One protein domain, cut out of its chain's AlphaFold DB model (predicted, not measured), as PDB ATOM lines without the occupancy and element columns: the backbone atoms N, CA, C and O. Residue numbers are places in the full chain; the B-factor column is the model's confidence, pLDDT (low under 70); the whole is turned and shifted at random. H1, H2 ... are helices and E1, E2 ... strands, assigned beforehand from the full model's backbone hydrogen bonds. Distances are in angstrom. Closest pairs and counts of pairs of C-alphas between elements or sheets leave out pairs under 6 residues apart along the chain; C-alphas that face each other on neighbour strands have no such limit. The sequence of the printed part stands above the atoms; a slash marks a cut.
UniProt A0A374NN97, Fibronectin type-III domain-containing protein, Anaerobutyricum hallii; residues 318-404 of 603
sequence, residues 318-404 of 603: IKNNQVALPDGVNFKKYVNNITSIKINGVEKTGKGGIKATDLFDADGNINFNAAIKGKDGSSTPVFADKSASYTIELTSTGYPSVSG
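This is residues 318 to 404 of the 603 residues of the protein "Fibronectin type-III domain-containing protein" of Anaerobutyricum hallii (UniProt A0A374NN97). A three-stranded sheet, E2, E5 and E6, makes a wall along one side of a small body of loops with two short helices, H1 and H2. The small hairpin E3 and E4 lies at one end of the longest axis, and the loop from E1 to H1 reaches the other end. The printed part has 87 residues in the order E1 H1 E2 H2 E3 E4 E5 E6, of mixed class, with under half in named elements. The sheet order is E2 - E5 - E6, antiparallel; the whole is compact, radius of gyration of the C-alphas 12.7 A, spans 40 by 27 by 23 A.

Find C-alpha 322 at (30.503, -43.168, 52.263), where E1, residues 322 to 324, begins. H1, residues 331 to 337, runs 10.1 A, then E2, 338 to 343, 14.0 A. Next come H2, 356 to 359, E3, 371 to 373, and E4, 379 to 381. E5, 390 to 396, covers 19.3 A, and E6, 399 to 404, 15.6 A, ending at (26.172, -42.954, 43.683).

Look first at inner strand E5: between it and its antiparallel neighbour E2, N 342 and O 393 are within hydrogen-bond range at 2.9 A, and in the hairpin E5 and E6, N 394 and O 402 are within hydrogen-bond range at 2.8 A. H1 and H2 only graze this sheet. They only just touch, with 3 pairs of C-alphas within 8 A, the closest Val 335 and Ala 356 at 6.0 A. In the hairpin E3 and E4, N 372 and O 380 are 2.8 A apart. E1 pairs with no named strand. In H1, 2 of 3 O i to N i+4 pairs are within hydrogen-bond range; H2 is too short for one.

The C-alphas of Asp 327 and Asp 376 are farthest apart, 41.6 A. The printed part has no cut; the links E2 to H2 and H2 to E3 are long. No printed residue is under 70 in pLDDT.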
ATOM      1  N   ILE A 318      28.965 -46.303  46.511       95.62
ATOM      2  CA  ILE A 318      28.787 -45.094  47.317       95.62
ATOM      3  C   ILE A 318      27.399 -45.189  47.944       95.62
ATOM      4  O   ILE A 318      26.390 -45.130  47.244       95.62
ATOM      5  N   LYS A 319      27.347 -45.372  49.264       90.62
ATOM      6  CA  LYS A 319      26.101 -45.475  50.034       90.62
ATOM      7  C   LYS A 319      26.249 -44.764  51.367       90.62
ATOM      8  O   LYS A 319      27.333 -44.741  51.937       90.62
ATOM      9  N   ASN A 320      25.164 -44.175  51.869       89.62
ATOM     10  CA  ASN A 320      25.159 -43.439  53.141       89.62
ATOM     11  C   ASN A 320      26.267 -42.368  53.228       89.62
ATOM     12  O   ASN A 320      26.895 -42.203  54.271       89.62
ATOM     13  N   ASN A 321      26.525 -41.652  52.125       95.06
ATOM     14  CA  ASN A 321      27.600 -40.656  52.018       95.06
ATOM     15  C   ASN A 321      29.004 -41.209  52.325       95.06
ATOM     16  O   ASN A 321      29.865 -40.478  52.818       95.06
ATOM     17  N   GLN A 322      29.238 -42.486  52.035       94.19
ATOM     18  CA  GLN A 322      30.503 -43.168  52.263       94.19
ATOM     19  C   GLN A 322      30.824 -44.091  51.086       94.19
ATOM     20  O   GLN A 322      29.933 -44.718  50.509       94.19
ATOM     21  N   VAL A 323      32.105 -44.202  50.736       95.56
ATOM     22  CA  VAL A 323      32.574 -45.279  49.858       95.56
ATOM     23  C   VAL A 323      32.631 -46.562  50.676       95.56
ATOM     24  O   VAL A 323      33.428 -46.682  51.606       95.56
ATOM     25  N   ALA A 324      31.798 -47.527  50.315       93.12
ATOM     26  CA  ALA A 324      31.844 -48.867  50.863       93.12
ATOM     27  C   ALA A 324      32.769 -49.734  50.008       93.12
ATOM     28  O   ALA A 324      32.557 -49.884  48.803       93.12
ATOM     29  N   LEU A 325      33.792 -50.287  50.656       93.56
ATOM     30  CA  LEU A 325      34.763 -51.188  50.048       93.56
ATOM     31  C   LEU A 325      34.572 -52.619  50.570       93.56
ATOM     32  O   LEU A 325      34.157 -52.775  51.722       93.56
ATOM     33  N   PRO A 326      34.915 -53.645  49.771       92.19
ATOM     34  CA  PRO A 326      34.999 -55.025  50.239       92.19
ATOM     35  C   PRO A 326      35.984 -55.200  51.404       92.19
ATOM     36  O   PRO A 326      36.947 -54.438  51.554       92.19
ATOM     37  N   ASP A 327      35.771 -56.244  52.207       88.19
ATOM     38  CA  ASP A 327      36.652 -56.579  53.325       88.19
ATOM     39  C   ASP A 327      38.099 -56.803  52.856       88.19
ATOM     40  O   ASP A 327      38.365 -57.429  51.832       88.19
ATOM     41  N   GLY A 328      39.055 -56.268  53.620       83.12
ATOM     42  CA  GLY A 328      40.485 -56.356  53.307       83.12
ATOM     43  C   GLY A 328      41.003 -55.287  52.337       83.12
ATOM     44  O   GLY A 328      42.218 -55.081  52.265       83.12
ATOM     45  N   VAL A 329      40.131 -54.534  51.658       88.12
ATOM     46  CA  VAL A 329      40.565 -53.434  50.785       88.12
ATOM     47  C   VAL A 329      40.957 -52.217  51.619       88.12
ATOM     48  O   VAL A 329      40.176 -51.645  52.379       88.12
ATOM     49  N   ASN A 330      42.200 -51.768  51.454       89.62
ATOM     50  CA  ASN A 330      42.679 -50.572  52.127       89.62
ATOM     51  C   ASN A 330      42.163 -49.305  51.424       89.62
ATOM     52  O   ASN A 330      42.556 -49.020  50.292       89.62
ATOM     53  N   PHE A 331      41.366 -48.493  52.129       91.38
ATOM     54  CA  PHE A 331      40.791 -47.257  51.583       91.38
ATOM     55  C   PHE A 331      41.836 -46.302  50.987       91.38
ATOM     56  O   PHE A 331      41.630 -45.740  49.916       91.38
ATOM     57  N   LYS A 332      43.008 -46.165  51.621       90.19
ATOM     58  CA  LYS A 332      44.088 -45.317  51.100       90.19
ATOM     59  C   LYS A 332      44.656 -45.862  49.784       90.19
ATOM     60  O   LYS A 332      44.958 -45.070  48.897       90.19
ATOM     61  N   LYS A 333      44.802 -47.188  49.649       89.75
ATOM     62  CA  LYS A 333      45.244 -47.820  48.391       89.75
ATOM     63  C   LYS A 333      44.193 -47.645  47.285       89.75
ATOM     64  O   LYS A 333      44.567 -47.330  46.162       89.75
ATOM     65  N   TYR A 334      42.902 -47.767  47.604       93.88
ATOM     66  CA  TYR A 334      41.815 -47.481  46.657       93.88
ATOM     67  C   TYR A 334      41.829 -46.014  46.196       93.88
ATOM     68  O   TYR A 334      41.889 -45.738  45.003       93.88
ATOM     69  N   VAL A 335      41.874 -45.064  47.137       93.06
ATOM     70  CA  VAL A 335      41.889 -43.619  46.852       93.06
ATOM     71  C   VAL A 335      43.071 -43.194  45.984       93.06
ATOM     72  O   VAL A 335      42.918 -42.316  45.138       93.06
ATOM     73  N   ASN A 336      44.240 -43.810  46.165       91.19
ATOM     74  CA  ASN A 336      45.417 -43.526  45.344       91.19
ATOM     75  C   ASN A 336      45.255 -43.953  43.877       91.19
ATOM     76  O   ASN A 336      45.979 -43.431  43.034       91.19
ATOM     77  N   ASN A 337      44.342 -44.883  43.587       94.06
ATOM     78  CA  ASN A 337      44.047 -45.338  42.231       94.06
ATOM     79  C   ASN A 337      42.925 -44.534  41.559       94.06
ATOM     80  O   ASN A 337      42.738 -44.685  40.357       94.06
ATOM     81  N   ILE A 338      42.211 -43.657  42.279       95.62
ATOM     82  CA  ILE A 338      41.178 -42.800  41.681       95.62
ATOM     83  C   ILE A 338      41.834 -41.810  40.712       95.62
ATOM     84  O   ILE A 338      42.612 -40.944  41.117       95.62
ATOM     85  N   THR A 339      41.478 -41.919  39.436       95.38
ATOM     86  CA  THR A 339      41.990 -41.086  38.340       95.38
ATOM     87  C   THR A 339      41.015 -39.991  37.928       95.38
ATOM     88  O   THR A 339      41.454 -38.929  37.489       95.38
ATOM     89  N   SER A 340      39.711 -40.215  38.114       97.38
ATOM     90  CA  SER A 340      38.665 -39.244  37.790       97.38
ATOM     91  C   SER A 340      37.599 -39.172  38.880       97.38
ATOM     92  O   SER A 340      37.207 -40.185  39.463       97.38
ATOM     93  N   ILE A 341      37.150 -37.947  39.150       98.19
ATOM     94  CA  ILE A 341      36.033 -37.606  40.026       98.19
ATOM     95  C   ILE A 341      35.121 -36.673  39.242       98.19
ATOM     96  O   ILE A 341      35.510 -35.539  38.936       98.19
ATOM     97  N   LYS A 342      33.885 -37.104  38.992       97.81
ATOM     98  CA  LYS A 342      32.832 -36.249  38.443       97.81
ATOM     99  C   LYS A 342      31.766 -35.981  39.485       97.81
ATOM    100  O   LYS A 342      31.391 -36.871  40.243       97.81
ATOM    101  N   ILE A 343      31.281 -34.744  39.502       97.31
ATOM    102  CA  ILE A 343      30.147 -34.315  40.322       97.31
ATOM    103  C   ILE A 343      29.064 -33.827  39.364       97.31
ATOM    104  O   ILE A 343      29.300 -32.872  38.622       97.31
ATOM    105  N   ASN A 344      27.907 -34.492  39.359       96.56
ATOM    106  CA  ASN A 344      26.820 -34.289  38.395       96.56
ATOM    107  C   ASN A 344      27.319 -34.340  36.936       96.56
ATOM    108  O   ASN A 344      27.048 -33.435  36.150       96.56
ATOM    109  N   GLY A 345      28.133 -35.347  36.600       96.00
ATOM    110  CA  GLY A 345      28.739 -35.512  35.275       96.00
ATOM    111  C   GLY A 345      29.897 -34.556  34.948       96.00
ATOM    112  O   GLY A 345      30.580 -34.749  33.943       96.00
ATOM    113  N   VAL A 346      30.177 -33.550  35.787       95.88
ATOM    114  CA  VAL A 346      31.249 -32.571  35.546       95.88
ATOM    115  C   VAL A 346      32.555 -33.022  36.193       95.88
ATOM    116  O   VAL A 346      32.625 -33.139  37.417       95.88
ATOM    117  N   GLU A 347      33.602 -33.188  35.382       96.88
ATOM    118  CA  GLU A 347      34.966 -33.511  35.824       96.88
ATOM    119  C   GLU A 347      35.495 -32.468  36.821       96.88
ATOM    120  O   GLU A 347      35.507 -31.265  36.545       96.88
ATOM    121  N   LYS A 348      35.929 -32.924  38.001       95.38
ATOM    122  CA  LYS A 348      36.524 -32.082  39.054       95.38
ATOM    123  C   LYS A 348      38.004 -32.369  39.291       95.38
ATOM    124  O   LYS A 348      38.665 -31.593  39.979       95.38
ATOM    125  N   THR A 349      38.520 -33.460  38.746       92.62
ATOM    126  CA  THR A 349      39.936 -33.846  38.722       92.62
ATOM    127  C   THR A 349      40.717 -33.084  37.642       92.62
ATOM    128  O   THR A 349      40.149 -32.343  36.844       92.62
ATOM    129  N   GLY A 350      42.050 -33.202  37.642       87.19
ATOM    130  CA  GLY A 350      42.935 -32.537  36.673       87.19
ATOM    131  C   GLY A 350      43.838 -31.456  37.281       87.19
ATOM    132  O   GLY A 350      44.044 -31.382  38.497       87.19
ATOM    133  N   LYS A 351      44.438 -30.615  36.430       83.81
ATOM    134  CA  LYS A 351      45.440 -29.619  36.853       83.81
ATOM    135  C   LYS A 351      44.803 -28.536  37.729       83.81
ATOM    136  O   LYS A 351      44.180 -27.610  37.231       83.81
ATOM    137  N   GLY A 352      45.032 -28.628  39.039       86.19
ATOM    138  CA  GLY A 352      44.426 -27.727  40.024       86.19
ATOM    139  C   GLY A 352      43.013 -28.130  40.451       86.19
ATOM    140  O   GLY A 352      42.391 -27.374  41.185       86.19
ATOM    141  N   GLY A 353      42.528 -29.299  40.018       92.75
ATOM    142  CA  GLY A 353      41.260 -29.880  40.450       92.75
ATOM    143  C   GLY A 353      41.325 -30.504  41.847       92.75
ATOM    144  O   GLY A 353      42.354 -30.456  42.532       92.75
ATOM    145  N   ILE A 354      40.214 -31.104  42.275       94.88
ATOM    146  CA  ILE A 354      40.134 -31.780  43.567       94.88
ATOM    147  C   ILE A 354      40.879 -33.117  43.560       94.88
ATOM    148  O   ILE A 354      40.886 -33.847  42.571       94.88
ATOM    149  N   LYS A 355      41.493 -33.453  44.697       94.12
ATOM    150  CA  LYS A 355      42.057 -34.778  44.959       94.12
ATOM    151  C   LYS A 355      41.053 -35.626  45.722       94.12
ATOM    152  O   LYS A 355      40.370 -35.127  46.613       94.12
ATOM    153  N   ALA A 356      41.055 -36.932  45.481       94.94
ATOM    154  CA  ALA A 356      40.212 -37.859  46.230       94.94
ATOM    155  C   ALA A 356      40.428 -37.767  47.757       94.94
ATOM    156  O   ALA A 356      39.471 -37.813  48.517       94.94
ATOM    157  N   THR A 357      41.657 -37.512  48.221       94.00
ATOM    158  CA  THR A 357      41.960 -37.305  49.654       94.00
ATOM    159  C   THR A 357      41.373 -36.027  50.264       94.00
ATOM    160  O   THR A 357      41.401 -35.879  51.481       94.00
ATOM    161  N   ASP A 358      40.933 -35.074  49.440       94.44
ATOM    162  CA  ASP A 358      40.232 -33.869  49.898       94.44
ATOM    163  C   ASP A 358      38.705 -34.080  49.893       94.44
ATOM    164  O   ASP A 358      37.997 -33.462  50.694       94.44
ATOM    165  N   LEU A 359      38.211 -34.959  49.009       96.12
ATOM    166  CA  LEU A 359      36.799 -35.333  48.887       96.12
ATOM    167  C   LEU A 359      36.360 -36.359  49.938       96.12
ATOM    168  O   LEU A 359      35.227 -36.295  50.406       96.12
ATOM    169  N   PHE A 360      37.242 -37.282  50.315       95.06
ATOM    170  CA  PHE A 360      36.953 -38.328  51.290       95.06
ATOM    171  C   PHE A 360      37.809 -38.179  52.544       95.06
ATOM    172  O   PHE A 360      38.999 -37.865  52.468       95.06
ATOM    173  N   ASP A 361      37.219 -38.453  53.706       91.19
ATOM    174  CA  ASP A 361      37.983 -38.607  54.940       91.19
ATOM    175  C   ASP A 361      38.705 -39.969  55.012       91.19
ATOM    176  O   ASP A 361      38.660 -40.783  54.091       91.19
ATOM    177  N   ALA A 362      39.424 -40.223  56.109       88.56
ATOM    178  CA  ALA A 362      40.205 -41.453  56.272       88.56
ATOM    179  C   ALA A 362      39.351 -42.730  56.368       88.56
ATOM    180  O   ALA A 362      39.889 -43.817  56.163       88.56
ATOM    181  N   ASP A 363      38.068 -42.584  56.700       88.31
ATOM    182  CA  ASP A 363      37.104 -43.668  56.843       88.31
ATOM    183  C   ASP A 363      36.222 -43.789  55.578       88.31
ATOM    184  O   ASP A 363      35.311 -44.609  55.532       88.31
ATOM    185  N   GLY A 364      36.493 -42.990  54.539       92.56
ATOM    186  CA  GLY A 364      35.777 -43.000  53.268       92.56
ATOM    187  C   GLY A 364      34.480 -42.203  53.245       92.56
ATOM    188  O   GLY A 364      33.739 -42.305  52.267       92.56
ATOM    189  N   ASN A 365      34.193 -41.401  54.276       94.88
ATOM    190  CA  ASN A 365      33.026 -40.521  54.271       94.88
ATOM    191  C   ASN A 365      33.260 -39.329  53.347       94.88
ATOM    192  O   ASN A 365      34.357 -38.769  53.297       94.88
ATOM    193  N   ILE A 366      32.199 -38.896  52.675       96.19
ATOM    194  CA  ILE A 366      32.187 -37.674  51.879       96.19
ATOM    195  C   ILE A 366      32.390 -36.466  52.786       96.19
ATOM    196  O   ILE A 366      31.657 -36.253  53.753       96.19
ATOM    197  N   ASN A 367      33.367 -35.648  52.418       95.81
ATOM    198  CA  ASN A 367      33.600 -34.332  52.973       95.81
ATOM    199  C   ASN A 367      32.794 -33.287  52.184       95.81
ATOM    200  O   ASN A 367      33.239 -32.788  51.154       95.81
ATOM    201  N   PHE A 368      31.631 -32.890  52.696       95.50
ATOM    202  CA  PHE A 368      30.786 -31.846  52.109       95.50
ATOM    203  C   PHE A 368      31.393 -30.432  52.194       95.50
ATOM    204  O   PHE A 368      30.866 -29.502  51.590       95.50
ATOM    205  N   ASN A 369      32.515 -30.250  52.903       94.12
ATOM    206  CA  ASN A 369      33.326 -29.024  52.875       94.12
ATOM    207  C   ASN A 369      34.460 -29.068  51.842       94.12
ATOM    208  O   ASN A 369      35.289 -28.153  51.794       94.12
ATOM    209  N   ALA A 370      34.542 -30.131  51.041       95.69
ATOM    210  CA  ALA A 370      35.527 -30.247  49.984       95.69
ATOM    211  C   ALA A 370      35.488 -29.017  49.064       95.69
ATOM    212  O   ALA A 370      34.425 -28.567  48.630       95.69
ATOM    213  N   ALA A 371      36.664 -28.462  48.777       95.12
ATOM    214  CA  ALA A 371      36.804 -27.262  47.967       95.12
ATOM    215  C   ALA A 371      38.064 -27.325  47.105       95.12
ATOM    216  O   ALA A 371      39.123 -27.783  47.546       95.12
ATOM    217  N   ILE A 372      37.943 -26.825  45.880       94.56
ATOM    218  CA  ILE A 372      39.036 -26.674  44.925       94.56
ATOM    219  C   ILE A 372      39.767 -25.369  45.241       94.56
ATOM    220  O   ILE A 372      39.141 -24.317  45.363       94.56
ATOM    221  N   LYS A 373      41.094 -25.433  45.389       90.75
ATOM    222  CA  LYS A 373      41.928 -24.272  45.734       90.75
ATOM    223  C   LYS A 373      42.627 -23.721  44.498       90.75
ATOM    224  O   LYS A 373      43.444 -24.414  43.890       90.75
ATOM    225  N   GLY A 374      42.350 -22.461  44.177       86.25
ATOM    226  CA  GLY A 374      43.032 -21.717  43.128       86.25
ATOM    227  C   GLY A 374      44.462 -21.340  43.518       86.25
ATOM    228  O   GLY A 374      44.818 -21.239  44.695       86.25
ATOM    229  N   LYS A 375      45.312 -21.117  42.510       83.44
ATOM    230  CA  LYS A 375      46.707 -20.670  42.711       83.44
ATOM    231  C   LYS A 375      46.804 -19.261  43.304       83.44
ATOM    232  O   LYS A 375      47.802 -18.938  43.937       83.44
ATOM    233  N   ASP A 376      45.775 -18.453  43.090       85.62
ATOM    234  CA  ASP A 376      45.569 -17.111  43.640       85.62
ATOM    235  C   ASP A 376      45.094 -17.122  45.106       85.62
ATOM    236  O   ASP A 376      44.957 -16.069  45.723       85.62
ATOM    237  N   GLY A 377      44.861 -18.306  45.686       85.50
ATOM    238  CA  GLY A 377      44.332 -18.466  47.037       85.50
ATOM    239  C   GLY A 377      42.804 -18.482  47.113       85.50
ATOM    240  O   GLY A 377      42.272 -18.607  48.219       85.50
ATOM    241  N   SER A 378      42.099 -18.403  45.977       89.75
ATOM    242  CA  SER A 378      40.650 -18.612  45.916       89.75
ATOM    243  C   SER A 378      40.270 -20.047  46.312       89.75
ATOM    244  O   SER A 378      41.082 -20.977  46.249       89.75
ATOM    245  N   SER A 379      39.030 -20.235  46.765       92.88
ATOM    246  CA  SER A 379      38.504 -21.537  47.180       92.88
ATOM    247  C   SER A 379      37.072 -21.693  46.686       92.88
ATOM    248  O   SER A 379      36.186 -20.971  47.137       92.88
ATOM    249  N   THR A 380      36.844 -22.651  45.794       94.00
ATOM    250  CA  THR A 380      35.526 -22.945  45.224       94.00
ATOM    251  C   THR A 380      34.977 -24.222  45.854       94.00
ATOM    252  O   THR A 380      35.601 -25.276  45.700       94.00
ATOM    253  N   PRO A 381      33.842 -24.170  46.574       95.06
ATOM    254  CA  PRO A 381      33.205 -25.367  47.113       95.06
ATOM    255  C   PRO A 381      32.867 -26.368  46.005       95.06
ATOM    256  O   PRO A 381      32.396 -25.989  44.935       95.06
ATOM    257  N   VAL A 382      33.101 -27.650  46.272       96.25
ATOM    258  CA  VAL A 382      32.683 -28.747  45.384       96.25
ATOM    259  C   VAL A 382      31.171 -28.928  45.457       96.25
ATOM    260  O   VAL A 382      30.524 -29.139  44.435       96.25
ATOM    261  N   PHE A 383      30.628 -28.787  46.666       95.44
ATOM    262  CA  PHE A 383      29.204 -28.826  46.970       95.44
ATOM    263  C   PHE A 383      28.759 -27.412  47.345       95.44
ATOM    264  O   PHE A 383      29.088 -26.918  48.424       95.44
ATOM    265  N   ALA A 384      28.078 -26.725  46.426       93.19
ATOM    266  CA  ALA A 384      27.627 -25.349  46.639       93.19
ATOM    267  C   ALA A 384      26.534 -25.259  47.718       93.19
ATOM    268  O   ALA A 384      26.569 -24.360  48.556       93.19
ATOM    269  N   ASP A 385      25.615 -26.225  47.724       92.88
ATOM    270  CA  ASP A 385      24.593 -26.406  48.749       92.88
ATOM    271  C   ASP A 385      24.718 -27.824  49.300       92.88
ATOM    272  O   ASP A 385      24.386 -28.792  48.629       92.88
ATOM    273  N   LYS A 386      25.183 -27.964  50.541       90.75
ATOM    274  CA  LYS A 386      25.396 -29.282  51.159       90.75
ATOM    275  C   LYS A 386      24.112 -30.103  51.294       90.75
ATOM    276  O   LYS A 386      24.191 -31.328  51.355       90.75
ATOM    277  N   SER A 387      22.962 -29.434  51.381       88.94
ATOM    278  CA  SER A 387      21.658 -30.080  51.513       88.94
ATOM    279  C   SER A 387      21.107 -30.572  50.177       88.94
ATOM    280  O   SER A 387      20.157 -31.353  50.168       88.94
ATOM    281  N   ALA A 388      21.705 -30.162  49.054       94.56
ATOM    282  CA  ALA A 388      21.342 -30.651  47.736       94.56
ATOM    283  C   ALA A 388      21.879 -32.068  47.491       94.56
ATOM    284  O   ALA A 388      22.866 -32.517  48.081       94.56
ATOM    285  N   SER A 389      21.206 -32.769  46.584       95.94
ATOM    286  CA  SER A 389      21.594 -34.095  46.118       95.94
ATOM    287  C   SER A 389      22.607 -33.986  44.976       95.94
ATOM    288  O   SER A 389      22.401 -33.222  44.030       95.94
ATOM    289  N   TYR A 390      23.697 -34.751  45.060       97.25
ATOM    290  CA  TYR A 390      24.752 -34.796  44.049       97.25
ATOM    291  C   TYR A 390      25.043 -36.228  43.619       97.25
ATOM    292  O   TYR A 390      25.202 -37.108  44.462       97.25
ATOM    293  N   THR A 391      25.205 -36.447  42.318       97.75
ATOM    294  CA  THR A 391      25.767 -37.688  41.780       97.75
ATOM    295  C   THR A 391      27.285 -37.581  41.771       97.75
ATOM    296  O   THR A 391      27.839 -36.628  41.221       97.75
ATOM    297  N   ILE A 392      27.958 -38.560  42.367       98.00
ATOM    298  CA  ILE A 392      29.412 -38.705  42.319       98.00
ATOM    299  C   ILE A 392      29.744 -39.915  41.467       98.00
ATOM    300  O   ILE A 392      29.241 -41.002  41.735       98.00
ATOM    301  N   GLU A 393      30.633 -39.733  40.498       97.75
ATOM    302  CA  GLU A 393      31.205 -40.820  39.706       97.75
ATOM    303  C   GLU A 393      32.715 -40.853  39.935       97.75
ATOM    304  O   GLU A 393      33.398 -39.830  39.817       97.75
ATOM    305  N   LEU A 394      33.238 -42.027  40.279       97.56
ATOM    306  CA  LEU A 394      34.660 -42.268  40.482       97.56
ATOM    307  C   LEU A 394      35.148 -43.267  39.438       97.56
ATOM    308  O   LEU A 394      34.587 -44.356  39.306       97.56
ATOM    309  N   THR A 395      36.230 -42.916  38.751       96.50
ATOM    310  CA  THR A 395      37.012 -43.863  37.946       96.50
ATOM    311  C   THR A 395      38.309 -44.154  38.677       96.50
ATOM    312  O   THR A 395      38.954 -43.232  39.184       96.50
ATOM    313  N   SER A 396      38.689 -45.427  38.745       95.56
ATOM    314  CA  SER A 396      39.877 -45.878  39.460       95.56
ATOM    315  C   SER A 396      40.644 -46.898  38.630       95.56
ATOM    316  O   SER A 396      40.055 -47.805  38.051       95.56
ATOM    317  N   THR A 397      41.963 -46.759  38.557       95.25
ATOM    318  CA  THR A 397      42.815 -47.709  37.841       95.25
ATOM    319  C   THR A 397      42.784 -49.073  38.531       95.25
ATOM    320  O   THR A 397      43.102 -49.189  39.715       95.25
ATOM    321  N   GLY A 398      42.415 -50.113  37.781       94.56
ATOM    322  CA  GLY A 398      42.357 -51.498  38.256       94.56
ATOM    323  C   GLY A 398      41.162 -51.832  39.165       94.56
ATOM    324  O   GLY A 398      41.009 -52.985  39.562       94.56
ATOM    325  N   TYR A 399      40.288 -50.877  39.491       96.31
ATOM    326  CA  TYR A 399      39.035 -51.124  40.218       96.31
ATOM    327  C   TYR A 399      37.826 -50.810  39.327       96.31
ATOM    328  O   TYR A 399      37.942 -49.972  38.432       96.31
ATOM    329  N   PRO A 400      36.651 -51.421  39.571       95.25
ATOM    330  CA  PRO A 400      35.435 -51.032  38.866       95.25
ATOM    331  C   PRO A 400      35.090 -49.563  39.148       95.25
ATOM    332  O   PRO A 400      35.216 -49.086  40.279       95.25
ATOM    333  N   SER A 401      34.621 -48.849  38.122       95.06
ATOM    334  CA  SER A 401      34.054 -47.509  38.297       95.06
ATOM    335  C   SER A 401      32.806 -47.569  39.176       95.06
ATOM    336  O   SER A 401      32.016 -48.511  39.094       95.06
ATOM    337  N   VAL A 402      32.606 -46.544  39.999       96.12
ATOM    338  CA  VAL A 402      31.480 -46.473  40.936       96.12
ATOM    339  C   VAL A 402      30.741 -45.152  40.792       96.12
ATOM    340  O   VAL A 402      31.348 -44.099  40.613       96.12
ATOM    341  N   SER A 403      29.419 -45.219  40.896       95.75
ATOM    342  CA  SER A 403      28.518 -44.073  40.901       95.75
ATOM    343  C   SER A 403      27.587 -44.159  42.106       95.75
ATOM    344  O   SER A 403      27.212 -45.256  42.529       95.75
ATOM    345  N   GLY A 404      27.220 -43.016  42.675       96.38
ATOM    346  CA  GLY A 404      26.172 -42.954  43.683       96.38
ATOM    347  C   GLY A 404      25.770 -41.535  44.042       96.38
ATOM    348  O   GLY A 404      26.474 -40.565  43.756       96.38
TER     349      GLY A 404